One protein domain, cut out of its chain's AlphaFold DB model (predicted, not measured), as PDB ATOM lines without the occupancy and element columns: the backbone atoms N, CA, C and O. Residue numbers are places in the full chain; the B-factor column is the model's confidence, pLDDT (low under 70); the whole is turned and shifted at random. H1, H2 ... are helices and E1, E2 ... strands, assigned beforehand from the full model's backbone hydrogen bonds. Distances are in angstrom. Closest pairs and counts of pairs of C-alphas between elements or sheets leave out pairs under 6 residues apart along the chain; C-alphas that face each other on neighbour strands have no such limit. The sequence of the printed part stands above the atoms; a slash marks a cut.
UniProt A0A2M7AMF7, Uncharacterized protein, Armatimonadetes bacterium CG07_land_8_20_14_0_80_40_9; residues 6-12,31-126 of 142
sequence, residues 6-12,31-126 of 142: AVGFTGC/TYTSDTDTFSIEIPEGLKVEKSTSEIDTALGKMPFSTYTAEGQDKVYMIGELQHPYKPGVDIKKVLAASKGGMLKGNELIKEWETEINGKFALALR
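This is residues 6 to 12 and 31 to 126 of the 142 residues of an uncharacterized protein of Armatimonadetes bacterium CG07_land_8_20_14_0_80_40_9 (UniProt A0A2M7AMF7). A twisted sheet of six strands curls round one helix, H1, which covers one face. A small separate hairpin, E2 and E3, sits away from the helix, with E3 near E6. The 103 printed residues, mostly strand by class, include E1 E2 E3 E4 E5 E6 H1 E7 E8 along the chain. The mixed sheet runs E4 E5 E6 E1 E8 E7; the whole is compact, with radius of gyration of the C-alphas 13.5 A and spans of 41 by 30 by 24 A.

E4, residues 49 to 58, E5, 61 to 71, and E6, 76 to 82, form a meander, each strand the antiparallel neighbour of the one before; N 54 and O 65, 2.9 A, and N 68 and O 79, 2.7 A, are within hydrogen-bond range. E1, residues 6 to 9, is antiparallel to E6 (N 8 to O 78, 2.9 A) and parallel to E8, residues 120 to 126 (N 125 to O 7, 2.8 A). E7, residues 108 to 117, forms a hairpin with E8 (N 113 to O 124, 3.0 A). H1, residues 92 to 103, is on one face, giving two layers; its closest C-alphas to E4 are Ala 98 and Thr 58, 5.6 A. Every O i to N i+4 pair in H1 is within range. E6, H1 and E7 form a split strand-helix-strand unit, with E1 and E8 between its same-way strands; its crossover is right-handed. E2, residues 31 to 33, and E3, 40 to 44, form a hairpin (N 32 to O 41, 2.8 A).

E1 begins at C-alpha 6 (154.771, 200.941, 188.098); E8 ends at C-alpha 126 (162.057, 204.287, 193.218). E5 spans 30.2 A, E4 25.5 A, E7 23.9 A and H1 16.5 A. E4 bends by 56 degrees at residue 55, E7 by 65 degrees at 114.

The C-alphas of Gln 73 and Pro 88 are farthest apart, 42.4 A. Residues 13 to 30 are cut out, a gap of 23.6 A between C-alphas 12 and 31. Of the links printed whole, none is long. Mean pLDDT of the printed part is 72.9; residues 6 to 12 and 84 to 90 are among those under 70.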
ATOM      1  N   ALA A   6     153.857 200.100 187.344       46.81
ATOM      2  CA  ALA A   6     154.771 200.941 188.098       46.81
ATOM      3  C   ALA A   6     155.589 200.106 189.068       46.81
ATOM      4  O   ALA A   6     155.042 199.532 190.000       46.81
ATOM      5  N   VAL A   7     156.890 199.988 188.793       45.91
ATOM      6  CA  VAL A   7     157.808 199.152 189.572       45.91
ATOM      7  C   VAL A   7     158.394 199.986 190.693       45.91
ATOM      8  O   VAL A   7     159.176 200.889 190.417       45.91
ATOM      9  N   GLY A   8     157.996 199.675 191.922       37.12
ATOM     10  CA  GLY A   8     158.497 200.227 193.174       37.12
ATOM     11  C   GLY A   8     159.735 199.501 193.683       37.12
ATOM     12  O   GLY A   8     159.641 198.299 193.903       37.12
ATOM     13  N   PHE A   9     160.844 200.200 193.940       40.56
ATOM     14  CA  PHE A   9     161.957 199.657 194.736       40.56
ATOM     15  C   PHE A   9     162.209 200.527 195.963       40.56
ATOM     16  O   PHE A   9     162.590 201.694 195.816       40.56
ATOM     17  N   THR A  10     162.077 199.952 197.159       38.69
ATOM     18  CA  THR A  10     162.605 200.562 198.386       38.69
ATOM     19  C   THR A  10     164.007 200.052 198.681       38.69
ATOM     20  O   THR A  10     164.327 198.892 198.449       38.69
ATOM     21  N   GLY A  11     164.879 200.945 199.144       35.03
ATOM     22  CA  GLY A  11     166.155 200.576 199.744       35.03
ATOM     23  C   GLY A  11     166.220 201.169 201.140       35.03
ATOM     24  O   GLY A  11     166.112 202.385 201.288       35.03
ATOM     25  N   CYS A  12     166.387 200.324 202.153       39.88
ATOM     26  CA  CYS A  12     166.656 200.761 203.517       39.88
ATOM     27  C   CYS A  12     168.126 201.216 203.607       39.88
ATOM     28  O   CYS A  12     169.036 200.420 203.808       39.88
ATOM     29  N   THR A  31     160.249 183.620 188.948       81.56
ATOM     30  CA  THR A  31     159.384 184.403 188.064       81.56
ATOM     31  C   THR A  31     157.954 184.372 188.592       81.56
ATOM     32  O   THR A  31     157.351 183.308 188.706       81.56
ATOM     33  N   TYR A  32     157.405 185.543 188.897       80.50
ATOM     34  CA  TYR A  32     155.983 185.730 189.147       80.50
ATOM     35  C   TYR A  32     155.312 186.250 187.876       80.50
ATOM     36  O   TYR A  32     155.704 187.295 187.357       80.50
ATOM     37  N   THR A  33     154.288 185.544 187.406       81.75
ATOM     38  CA  THR A  33     153.415 185.987 186.310       81.75
ATOM     39  C   THR A  33     152.079 186.424 186.894       81.75
ATOM     40  O   THR A  33     151.550 185.763 187.789       81.75
ATOM     41  N   SER A  34     151.547 187.550 186.421       77.81
ATOM     42  CA  SER A  34     150.252 188.049 186.881       77.81
ATOM     43  C   SER A  34     149.115 187.092 186.522       77.81
ATOM     44  O   SER A  34     149.165 186.410 185.501       77.81
ATOM     45  N   ASP A  35     148.043 187.086 187.322       75.44
ATOM     46  CA  ASP A  35     146.868 186.229 187.070       75.44
ATOM     47  C   ASP A  35     146.206 186.503 185.704       75.44
ATOM     48  O   ASP A  35     145.429 185.699 185.196       75.44
ATOM     49  N   THR A  36     146.472 187.680 185.136       70.06
ATOM     50  CA  THR A  36     145.937 188.172 183.864       70.06
ATOM     51  C   THR A  36     146.902 187.971 182.689       70.06
ATOM     52  O   THR A  36     146.592 188.425 181.587       70.06
ATOM     53  N   ASP A  37     148.054 187.322 182.908       72.38
ATOM     54  CA  ASP A  37     149.134 187.121 181.923       72.38
ATOM     55  C   ASP A  37     149.593 188.443 181.268       72.38
ATOM     56  O   ASP A  37     149.946 188.557 180.094       72.38
ATOM     57  N   THR A  38     149.513 189.527 182.034       68.25
ATOM     58  CA  THR A  38     149.822 190.872 181.555       68.25
ATOM     59  C   THR A  38     151.289 191.230 181.718       68.25
ATOM     60  O   THR A  38     151.820 191.992 180.900       68.25
ATOM     61  N   PHE A  39     151.939 190.689 182.747       74.81
ATOM     62  CA  PHE A  39     153.349 190.895 183.044       74.81
ATOM     63  C   PHE A  39     153.952 189.676 183.749       74.81
ATOM     64  O   PHE A  39     153.260 188.933 184.445       74.81
ATOM     65  N   SER A  40     155.271 189.549 183.625       76.81
ATOM     66  CA  SER A  40     156.087 188.637 184.421       76.81
ATOM     67  C   SER A  40     157.245 189.420 185.023       76.81
ATOM     68  O   SER A  40     157.848 190.245 184.338       76.81
ATOM     69  N   ILE A  41     157.545 189.184 186.297       75.00
ATOM     70  CA  ILE A  41     158.680 189.799 186.988       75.00
ATOM     71  C   ILE A  41     159.470 188.787 187.800       75.00
ATOM     72  O   ILE A  41     158.927 187.822 188.328       75.00
ATOM     73  N   GLU A  42     160.766 189.039 187.922       78.00
ATOM     74  CA  GLU A  42     161.650 188.269 188.785       78.00
ATOM     75  C   GLU A  42     161.621 188.857 190.197       78.00
ATOM     76  O   GLU A  42     161.984 190.016 190.417       78.00
ATOM     77  N   ILE A  43     161.180 188.053 191.160       77.31
ATOM     78  CA  ILE A  43     161.203 188.384 192.588       77.31
ATOM     79  C   ILE A  43     162.153 187.435 193.314       77.31
ATOM     80  O   ILE A  43     162.300 186.290 192.891       77.31
ATOM     81  N   PRO A  44     162.808 187.871 194.401       74.81
ATOM     82  CA  PRO A  44     163.564 186.955 195.242       74.81
ATOM     83  C   PRO A  44     162.704 185.772 195.702       74.81
ATOM     84  O   PRO A  44     161.551 185.946 196.106       74.81
ATOM     85  N   GLU A  45     163.279 184.575 195.642       78.19
ATOM     86  CA  GLU A  45     162.643 183.332 196.059       78.19
ATOM     87  C   GLU A  45     162.240 183.405 197.540       78.19
ATOM     88  O   GLU A  45     162.926 184.002 198.374       78.19
ATOM     89  N   GLY A  46     161.083 182.825 197.865       76.25
ATOM     90  CA  GLY A  46     160.525 182.838 199.217       76.25
ATOM     91  C   GLY A  46     159.725 184.094 199.580       76.25
ATOM     92  O   GLY A  46     159.079 184.104 200.627       76.25
ATOM     93  N   LEU A  47     159.695 185.129 198.729       79.31
ATOM     94  CA  LEU A  47     158.779 186.253 198.920       79.31
ATOM     95  C   LEU A  47     157.382 185.913 198.395       79.31
ATOM     96  O   LEU A  47     157.211 185.455 197.265       79.31
ATOM     97  N   LYS A  48     156.366 186.178 199.217       82.88
ATOM     98  CA  LYS A  48     154.966 186.038 198.820       82.88
ATOM     99  C   LYS A  48     154.496 187.326 198.152       82.88
ATOM    100  O   LYS A  48     154.626 188.400 198.735       82.88
ATOM    101  N   VAL A  49     153.928 187.204 196.955       83.81
ATOM    102  CA  VAL A  49     153.244 188.315 196.286       83.81
ATOM    103  C   VAL A  49     151.821 188.401 196.816       83.81
ATOM    104  O   VAL A  49     151.060 187.436 196.746       83.81
ATOM    105  N   GLU A  50     151.456 189.564 197.333       86.25
ATOM    106  CA  GLU A  50     150.096 189.889 197.733       86.25
ATOM    107  C   GLU A  50     149.463 190.811 196.699       86.25
ATOM    108  O   GLU A  50     150.051 191.817 196.302       86.25
ATOM    109  N   LYS A  51     148.248 190.466 196.268       86.44
ATOM    110  CA  LYS A  51     147.446 191.280 195.360       86.44
ATOM    111  C   LYS A  51     146.402 192.050 196.154       86.44
ATOM    112  O   LYS A  51     145.623 191.459 196.900       86.44
ATOM    113  N   SER A  52     146.333 193.353 195.939       84.44
ATOM    114  CA  SER A  52     145.242 194.205 196.395       84.44
ATOM    115  C   SER A  52     144.608 194.877 195.189       84.44
ATOM    116  O   SER A  52     145.311 195.265 194.267       84.44
ATOM    117  N   THR A  53     143.288 195.018 195.168       84.75
ATOM    118  CA  THR A  53     142.600 195.784 194.125       84.75
ATOM    119  C   THR A  53     141.844 196.917 194.788       84.75
ATOM    120  O   THR A  53     141.112 196.712 195.753       84.75
ATOM    121  N   SER A  54     142.035 198.118 194.261       81.88
ATOM    122  CA  SER A  54     141.419 199.351 194.738       81.88
ATOM    123  C   SER A  54     140.885 200.148 193.557       81.88
ATOM    124  O   SER A  54     141.303 199.934 192.423       81.88
ATOM    125  N   GLU A  55     139.955 201.060 193.802       83.12
ATOM    126  CA  GLU A  55     139.543 202.026 192.787       83.12
ATOM    127  C   GLU A  55     140.343 203.314 192.966       83.12
ATOM    128  O   GLU A  55     140.452 203.831 194.079       83.12
ATOM    129  N   ILE A  56     140.894 203.840 191.872       76.81
ATOM    130  CA  ILE A  56     141.554 205.147 191.864       76.81
ATOM    131  C   ILE A  56     140.783 206.124 190.983       76.81
ATOM    132  O   ILE A  56     140.289 205.763 189.912       76.81
ATOM    133  N   ASP A  57     140.703 207.376 191.423       77.06
ATOM    134  CA  ASP A  57     140.177 208.467 190.611       77.06
ATOM    135  C   ASP A  57     141.228 208.880 189.573       77.06
ATOM    136  O   ASP A  57     142.329 209.322 189.903       77.06
ATOM    137  N   THR A  58     140.888 208.733 188.295       71.38
ATOM    138  CA  THR A  58     141.715 209.184 187.169       71.38
ATOM    139  C   THR A  58     141.024 210.331 186.432       71.38
ATOM    140  O   THR A  58     139.835 210.584 186.623       71.38
ATOM    141  N   ALA A  59     141.729 210.987 185.503       69.69
ATOM    142  CA  ALA A  59     141.139 212.002 184.619       69.69
ATOM    143  C   ALA A  59     139.966 211.483 183.753       69.69
ATOM    144  O   ALA A  59     139.273 212.267 183.110       69.69
ATOM    145  N   LEU A  60     139.756 210.168 183.718       68.94
ATOM    146  CA  LEU A  60     138.741 209.475 182.930       68.94
ATOM    147  C   LEU A  60     137.657 208.821 183.806       68.94
ATOM    148  O   LEU A  60     136.815 208.090 183.285       68.94
ATOM    149  N   GLY A  61     137.682 209.067 185.118       74.81
ATOM    150  CA  GLY A  61     136.779 208.474 186.103       74.81
ATOM    151  C   GLY A  61     137.461 207.445 187.004       74.81
ATOM    152  O   GLY A  61     138.687 207.297 187.000       74.81
ATOM    153  N   LYS A  62     136.647 206.744 187.798       80.31
ATOM    154  CA  LYS A  62     137.109 205.697 188.713       80.31
ATOM    155  C   LYS A  62     137.508 204.452 187.943       80.31
ATOM    156  O   LYS A  62     136.766 203.998 187.073       80.31
ATOM    157  N   MET A  63     138.687 203.925 188.250       76.19
ATOM    158  CA  MET A  63     139.235 202.760 187.564       76.19
ATOM    159  C   MET A  63     139.785 201.730 188.543       76.19
ATOM    160  O   MET A  63     140.438 202.117 189.517       76.19
ATOM    161  N   PRO A  64     139.582 200.432 188.260       79.81
ATOM    162  CA  PRO A  64     140.192 199.364 189.030       79.81
ATOM    163  C   PRO A  64     141.710 199.364 188.834       79.81
ATOM    164  O   PRO A  64     142.229 199.279 187.718       79.81
ATOM    165  N   PHE A  65     142.412 199.448 189.954       81.44
ATOM    166  CA  PHE A  65     143.855 199.453 190.076       81.44
ATOM    167  C   PHE A  65     144.281 198.323 191.009       81.44
ATOM    168  O   PHE A  65     144.006 198.351 192.213       81.44
ATOM    169  N   SER A  66     144.940 197.319 190.443       83.19
ATOM    170  CA  SER A  66     145.511 196.211 191.195       83.19
ATOM    171  C   SER A  66     146.963 196.510 191.544       83.19
ATOM    172  O   SER A  66     147.739 196.907 190.685       83.19
ATOM    173  N   THR A  67     147.353 196.315 192.795       81.50
ATOM    174  CA  THR A  67     148.738 196.357 193.248       81.50
ATOM    175  C   THR A  67     149.195 194.964 193.655       81.50
ATOM    176  O   THR A  67     148.496 194.257 194.373       81.50
ATOM    177  N   TYR A  68     150.373 194.575 193.192       83.81
ATOM    178  CA  TYR A  68     151.042 193.321 193.497       83.81
ATOM    179  C   TYR A  68     152.307 193.670 194.272       83.81
ATOM    180  O   TYR A  68     153.203 194.319 193.728       83.81
ATOM    181  N   THR A  69     152.369 193.283 195.540       81.69
ATOM    182  CA  THR A  69     153.445 193.669 196.455       81.69
ATOM    183  C   THR A  69     154.133 192.431 197.004       81.69
ATOM    184  O   THR A  69     153.474 191.524 197.499       81.69
ATOM    185  N   ALA A  70     155.460 192.407 196.952       80.06
ATOM    186  CA  ALA A  70     156.299 191.448 197.652       80.06
ATOM    187  C   ALA A  70     157.234 192.210 198.599       80.06
ATOM    188  O   ALA A  70     158.098 192.978 198.163       80.06
ATOM    189  N   GLU A  71     157.049 192.017 199.904       75.56
ATOM    190  CA  GLU A  71     157.865 192.656 200.939       75.56
ATOM    191  C   GLU A  71     158.996 191.720 201.390       75.56
ATOM    192  O   GLU A  71     158.752 190.637 201.914       75.56
ATOM    193  N   GLY A  72     160.244 192.143 201.191       69.38
ATOM    194  CA  GLY A  72     161.431 191.547 201.803       69.38
ATOM    195  C   GLY A  72     161.917 192.360 203.009       69.38
ATOM    196  O   GLY A  72     161.379 193.421 203.317       69.38
ATOM    197  N   GLN A  73     162.976 191.889 203.679       64.69
ATOM    198  CA  GLN A  73     163.516 192.553 204.879       64.69
ATOM    199  C   GLN A  73     163.973 194.001 204.622       64.69
ATOM    200  O   GLN A  73     163.707 194.879 205.439       64.69
ATOM    201  N   ASP A  74     164.606 194.260 203.473       63.47
ATOM    202  CA  ASP A  74     165.207 195.568 203.158       63.47
ATOM    203  C   ASP A  74     164.561 196.292 201.971       63.47
ATOM    204  O   ASP A  74     164.873 197.460 201.705       63.47
ATOM    205  N   LYS A  75     163.712 195.583 201.216       68.12
ATOM    206  CA  LYS A  75     163.158 196.039 199.940       68.12
ATOM    207  C   LYS A  75     161.717 195.585 199.777       68.12
ATOM    208  O   LYS A  75     161.376 194.452 200.092       68.12
ATOM    209  N   VAL A  76     160.908 196.455 199.202       72.00
ATOM    210  CA  VAL A  76     159.552 196.186 198.741       72.00
ATOM    211  C   VAL A  76     159.585 196.232 197.225       72.00
ATOM    212  O   VAL A  76     160.063 197.216 196.654       72.00
ATOM    213  N   TYR A  77     159.094 195.167 196.603       76.12
ATOM    214  CA  TYR A  77     158.846 195.074 195.172       76.12
ATOM    215  C   TYR A  77     157.358 195.285 194.971       76.12
ATOM    216  O   TYR A  77     156.550 194.547 195.527       76.12
ATOM    217  N   MET A  78     156.987 196.312 194.220       76.50
ATOM    218  CA  MET A  78     155.582 196.639 194.017       76.50
ATOM    219  C   MET A  78     155.310 196.875 192.546       76.50
ATOM    220  O   MET A  78     156.105 197.527 191.875       76.50
ATOM    221  N   ILE A  79     154.180 196.370 192.074       81.56
ATOM    222  CA  ILE A  79     153.663 196.566 190.728       81.56
ATOM    223  C   ILE A  79     152.237 197.069 190.824       81.56
ATOM    224  O   ILE A  79     151.406 196.431 191.449       81.56
ATOM    225  N   GLY A  80     151.943 198.189 190.177       78.19
ATOM    226  CA  GLY A  80     150.575 198.609 189.894       78.19
ATOM    227  C   GLY A  80     150.132 198.088 188.534       78.19
ATOM    228  O   GLY A  80     150.947 198.026 187.627       78.19
ATOM    229  N   GLU A  81     148.864 197.743 188.380       78.44
ATOM    230  CA  GLU A  81     148.208 197.395 187.127       78.44
ATOM    231  C   GLU A  81     146.881 198.151 187.077       78.44
ATOM    232  O   GLU A  81     145.966 197.887 187.858       78.44
ATOM    233  N   LEU A  82     146.764 199.105 186.156       76.12
ATOM    234  CA  LEU A  82     145.520 199.844 185.967       76.12
ATOM    235  C   LEU A  82     144.682 199.243 184.844       76.12
ATOM    236  O   LEU A  82     145.027 199.388 183.671       76.12
ATOM    237  N   GLN A  83     143.540 198.650 185.180       71.38
ATOM    238  CA  GLN A  83     142.644 198.057 184.198       71.38
ATOM    239  C   GLN A  83     141.758 199.104 183.515       71.38
ATOM    240  O   GLN A  83     140.634 199.375 183.925       71.38
ATOM    241  N   HIS A  84     142.273 199.680 182.427       66.19
ATOM    242  CA  HIS A  84     141.548 200.592 181.545       66.19
ATOM    243  C   HIS A  84     141.355 200.055 180.106       66.19
ATOM    244  O   HIS A  84     142.334 199.716 179.428       66.19
ATOM    245  N   PRO A  85     140.125 200.033 179.556       60.94
ATOM    246  CA  PRO A  85     139.936 199.830 178.124       60.94
ATOM    247  C   PRO A  85     140.519 201.031 177.368       60.94
ATOM    248  O   PRO A  85     139.935 202.107 177.368       60.94
ATOM    249  N   TYR A  86     141.689 200.854 176.745       57.94
ATOM    250  CA  TYR A  86     142.337 201.884 175.928       57.94
ATOM    251  C   TYR A  86     141.331 202.548 174.975       57.94
ATOM    252  O   TYR A  86     140.794 201.895 174.080       57.94
ATOM    253  N   LYS A  87     141.061 203.840 175.190       60.62
ATOM    254  CA  LYS A  87     140.246 204.666 174.298       60.62
ATOM    255  C   LYS A  87     141.185 205.578 173.501       60.62
ATOM    256  O   LYS A  87     142.059 206.198 174.111       60.62
ATOM    257  N   PRO A  88     141.030 205.683 172.170       58.12
ATOM    258  CA  PRO A  88     141.782 206.644 171.367       58.12
ATOM    259  C   PRO A  88     141.628 208.065 171.931       58.12
ATOM    260  O   PRO A  88     140.527 208.456 172.313       58.12
ATOM    261  N   GLY A  89     142.725 208.824 172.004       65.25
ATOM    262  CA  GLY A  89     142.738 210.189 172.555       65.25
ATOM    263  C   GLY A  89     142.984 210.287 174.066       65.25
ATOM    264  O   GLY A  89     143.018 211.391 174.608       65.25
ATOM    265  N   VAL A  90     143.186 209.161 174.757       68.06
ATOM    266  CA  VAL A  90     143.568 209.150 176.174       68.06
ATOM    267  C   VAL A  90     145.052 209.462 176.348       68.06
ATOM    268  O   VAL A  90     145.918 208.761 175.827       68.06
ATOM    269  N   ASP A  91     145.340 210.475 177.163       74.00
ATOM    270  CA  ASP A  91     146.692 210.783 177.620       74.00
ATOM    271  C   ASP A  91     147.122 209.794 178.717       74.00
ATOM    272  O   ASP A  91     146.776 209.934 179.896       74.00
ATOM    273  N   ILE A  92     147.887 208.778 178.308       70.69
ATOM    274  CA  ILE A  92     148.417 207.720 179.180       70.69
ATOM    275  C   ILE A  92     149.224 208.314 180.345       70.69
ATOM    276  O   ILE A  92     149.189 207.772 181.451       70.69
ATOM    277  N   LYS A  93     149.903 209.453 180.149       73.44
ATOM    278  CA  LYS A  93     150.725 210.072 181.198       73.44
ATOM    279  C   LYS A  93     149.868 210.607 182.343       73.44
ATOM    280  O   LYS A  93     150.223 210.435 183.507       73.44
ATOM    281  N   LYS A  94     148.704 211.193 182.040       74.25
ATOM    282  CA  LYS A  94     147.750 211.659 183.068       74.25
ATOM    283  C   LYS A  94     147.154 210.505 183.863       74.25
ATOM    284  O   LYS A  94     146.968 210.617 185.072       74.25
ATOM    285  N   VAL A  95     146.878 209.398 183.183       72.56
ATOM    286  CA  VAL A  95     146.375 208.174 183.811       72.56
ATOM    287  C   VAL A  95     147.431 207.585 184.757       72.56
ATOM    288  O   VAL A  95     147.125 207.242 185.898       72.56
ATOM    289  N   LEU A  96     148.694 207.570 184.332       73.00
ATOM    290  CA  LEU A  96     149.824 207.122 185.144       73.00
ATOM    291  C   LEU A  96     150.118 207.997 186.361       73.00
ATOM    292  O   LEU A  96     150.465 207.484 187.428       73.00
ATOM    293  N   ALA A  97     149.966 209.313 186.222       75.62
ATOM    294  CA  ALA A  97     150.132 210.240 187.334       75.62
ATOM    295  C   ALA A  97     149.130 209.954 188.470       75.62
ATOM    296  O   ALA A  97     149.488 210.055 189.645       75.62
ATOM    297  N   ALA A  98     147.906 209.528 188.138       73.06
ATOM    298  CA  ALA A  98     146.914 209.116 189.132       73.06
ATOM    299  C   ALA A  98     147.322 207.815 189.848       73.06
ATOM    300  O   ALA A  98     147.301 207.760 191.080       73.06
ATOM    301  N   SER A  99     147.785 206.796 189.109       72.44
ATOM    302  CA  SER A  99     148.278 205.548 189.721       72.44
ATOM    303  C   SER A  99     149.514 205.768 190.596       72.44
ATOM    304  O   SER A  99     149.637 205.166 191.664       72.44
ATOM    305  N   LYS A 100     150.396 206.696 190.203       77.00
ATOM    306  CA  LYS A 100     151.558 207.116 190.996       77.00
ATOM    307  C   LYS A 100     151.140 207.637 192.372       77.00
ATOM    308  O   LYS A 100     151.747 207.251 193.368       77.00
ATOM    309  N   GLY A 101     150.106 208.478 192.442       71.50
ATOM    310  CA  GLY A 101     149.599 209.017 193.709       71.50
ATOM    311  C   GLY A 101     149.141 207.929 194.686       71.50
ATOM    312  O   GLY A 101     149.424 208.017 195.880       71.50
ATOM    313  N   GLY A 102     148.504 206.868 194.177       69.31
ATOM    314  CA  GLY A 102     148.120 205.700 194.977       69.31
ATOM    315  C   GLY A 102     149.325 204.900 195.480       69.31
ATOM    316  O   GLY A 102     149.396 204.568 196.660       69.31
ATOM    317  N   MET A 103     150.307 204.650 194.610       70.19
ATOM    318  CA  MET A 103     151.508 203.864 194.935       70.19
ATOM    319  C   MET A 103     152.482 204.573 195.881       70.19
ATOM    320  O   MET A 103     153.137 203.939 196.707       70.19
ATOM    321  N   LEU A 104     152.580 205.897 195.779       72.44
ATOM    322  CA  LEU A 104     153.449 206.710 196.628       72.44
ATOM    323  C   LEU A 104     152.769 207.178 197.917       72.44
ATOM    324  O   LEU A 104     153.367 207.941 198.672       72.44
ATOM    325  N   LYS A 105     151.532 206.758 198.203       72.56
ATOM    326  CA  LYS A 105     150.812 207.217 199.392       72.56
ATOM    327  C   LYS A 105     151.573 206.826 200.665       72.56
ATOM    328  O   LYS A 105     151.628 205.660 201.039       72.56
ATOM    329  N   GLY A 106     152.150 207.822 201.339       68.94
ATOM    330  CA  GLY A 106     152.973 207.617 202.533       68.94
ATOM    331  C   GLY A 106     154.414 207.168 202.257       68.94
ATOM    332  O   GLY A 106     155.103 206.813 203.205       68.94
ATOM    333  N   ASN A 107     154.870 207.204 201.001       75.56
ATOM    334  CA  ASN A 107     156.241 206.925 200.576       75.56
ATOM    335  C   ASN A 107     156.866 208.174 199.931       75.56
ATOM    336  O   ASN A 107     156.183 208.953 199.268       75.56
ATOM    337  N   GLU A 108     158.173 208.356 200.088       77.69
ATOM    338  CA  GLU A 108     158.916 209.455 199.469       77.69
ATOM    339  C   GLU A 108     159.539 208.992 198.148       77.69
ATOM    340  O   GLU A 108     160.298 208.025 198.111       77.69
ATOM    341  N   LEU A 109     159.209 209.667 197.047       80.50
ATOM    342  CA  LEU A 109     159.757 209.356 195.729       80.50
ATOM    343  C   LEU A 109     161.233 209.762 195.648       80.50
ATOM    344  O   LEU A 109     161.573 210.926 195.814       80.50
ATOM    345  N   ILE A 110     162.091 208.806 195.301       79.56
ATOM    346  CA  ILE A 110     163.520 209.015 195.040       79.56
ATOM    347  C   ILE A 110     163.783 209.238 193.553       79.56
ATOM    348  O   ILE A 110     164.596 210.080 193.182       79.56
ATOM    349  N   LYS A 111     163.155 208.437 192.687       76.75
ATOM    350  CA  LYS A 111     163.389 208.487 191.241       76.75
ATOM    351  C   LYS A 111     162.162 208.018 190.477       76.75
ATOM    352  O   LYS A 111     161.505 207.074 190.892       76.75
ATOM    353  N   GLU A 112     161.911 208.629 189.335       83.44
ATOM    354  CA  GLU A 112     160.880 208.230 188.383       83.44
ATOM    355  C   GLU A 112     161.491 208.186 186.985       83.44
ATOM    356  O   GLU A 112     162.315 209.039 186.650       83.44
ATOM    357  N   TRP A 113     161.134 207.177 186.194       81.50
ATOM    358  CA  TRP A 113     161.484 207.123 184.778       81.50
ATOM    359  C   TRP A 113     160.467 206.305 183.984       81.50
ATOM    360  O   TRP A 113     159.850 205.369 184.493       81.50
ATOM    361  N   GLU A 114     160.300 206.673 182.719       82.00
ATOM    362  CA  GLU A 114     159.469 205.942 181.764       82.00
ATOM    363  C   GLU A 114     160.238 204.698 181.281       82.00
ATOM    364  O   GLU A 114     161.458 204.735 181.103       82.00
ATOM    365  N   THR A 115     159.543 203.576 181.115       78.12
ATOM    366  CA  THR A 115     160.109 202.310 180.627       78.12
ATOM    367  C   THR A 115     159.054 201.535 179.844       78.12
ATOM    368  O   THR A 115     157.878 201.891 179.852       78.12
ATOM    369  N   GLU A 116     159.452 200.454 179.184       74.06
ATOM    370  CA  GLU A 116     158.525 199.528 178.534       74.06
ATOM    371  C   GLU A 116     158.666 198.125 179.117       74.06
ATOM    372  O   GLU A 116     159.770 197.686 179.440       74.06
ATOM    373  N   ILE A 117     157.541 197.426 179.277       69.94
ATOM    374  CA  ILE A 117     157.482 196.045 179.768       69.94
ATOM    375  C   ILE A 117     156.562 195.269 178.838       69.94
ATOM    376  O   ILE A 117     155.405 195.641 178.653       69.94
ATOM    377  N   ASN A 118     157.093 194.221 178.204       71.06
ATOM    378  CA  ASN A 118     156.397 193.442 177.173       71.06
ATOM    379  C   ASN A 118     155.784 194.324 176.060       71.06
ATOM    380  O   ASN A 118     154.653 194.101 175.631       71.06
ATOM    381  N   GLY A 119     156.514 195.365 175.630       70.62
ATOM    382  CA  GLY A 119     156.073 196.308 174.590       70.62
ATOM    383  C   GLY A 119     154.950 197.259 175.022       70.62
ATOM    384  O   GLY A 119     154.269 197.833 174.174       70.62
ATOM    385  N   LYS A 120     154.709 197.394 176.332       71.19
ATOM    386  CA  LYS A 120     153.688 198.281 176.898       71.19
ATOM    387  C   LYS A 120     154.346 199.351 177.757       71.19
ATOM    388  O   LYS A 120     155.267 199.066 178.521       71.19
ATOM    389  N   PHE A 121     153.836 200.572 177.640       74.56
ATOM    390  CA  PHE A 121     154.326 201.721 178.388       74.56
ATOM    391  C   PHE A 121     154.167 201.516 179.903       74.56
ATOM    392  O   PHE A 121     153.118 201.089 180.384       74.56
ATOM    393  N   ALA A 122     155.211 201.838 180.658       75.38
ATOM    394  CA  ALA A 122     155.299 201.653 182.098       75.38
ATOM    395  C   ALA A 122     156.038 202.831 182.753       75.38
ATOM    396  O   ALA A 122     156.848 203.518 182.129       75.38
ATOM    397  N   LEU A 123     155.763 203.063 184.035       79.25
ATOM    398  CA  LEU A 123     156.367 204.137 184.822       79.25
ATOM    399  C   LEU A 123     157.099 203.547 186.024       79.25
ATOM    400  O   LEU A 123     156.486 203.230 187.034       79.25
ATOM    401  N   ALA A 124     158.413 203.406 185.952       81.25
ATOM    402  CA  ALA A 124     159.182 202.873 187.066       81.25
ATOM    403  C   ALA A 124     159.405 203.937 188.155       81.25
ATOM    404  O   ALA A 124     159.750 205.086 187.868       81.25
ATOM    405  N   LEU A 125     159.225 203.536 189.416       78.75
ATOM    406  CA  LEU A 125     159.279 204.397 190.593       78.75
ATOM    407  C   LEU A 125     160.254 203.822 191.630       78.75
ATOM    408  O   LEU A 125     160.085 202.737 192.167       78.75
ATOM    409  N   ARG A 126     161.265 204.584 192.023       78.06
ATOM    410  CA  ARG A 126     162.057 204.287 193.218       78.06
ATOM    411  C   ARG A 126     161.560 205.167 194.344       78.06
ATOM    412  O   ARG A 126     161.527 206.380 194.173       78.06
TER     413      ARG A 126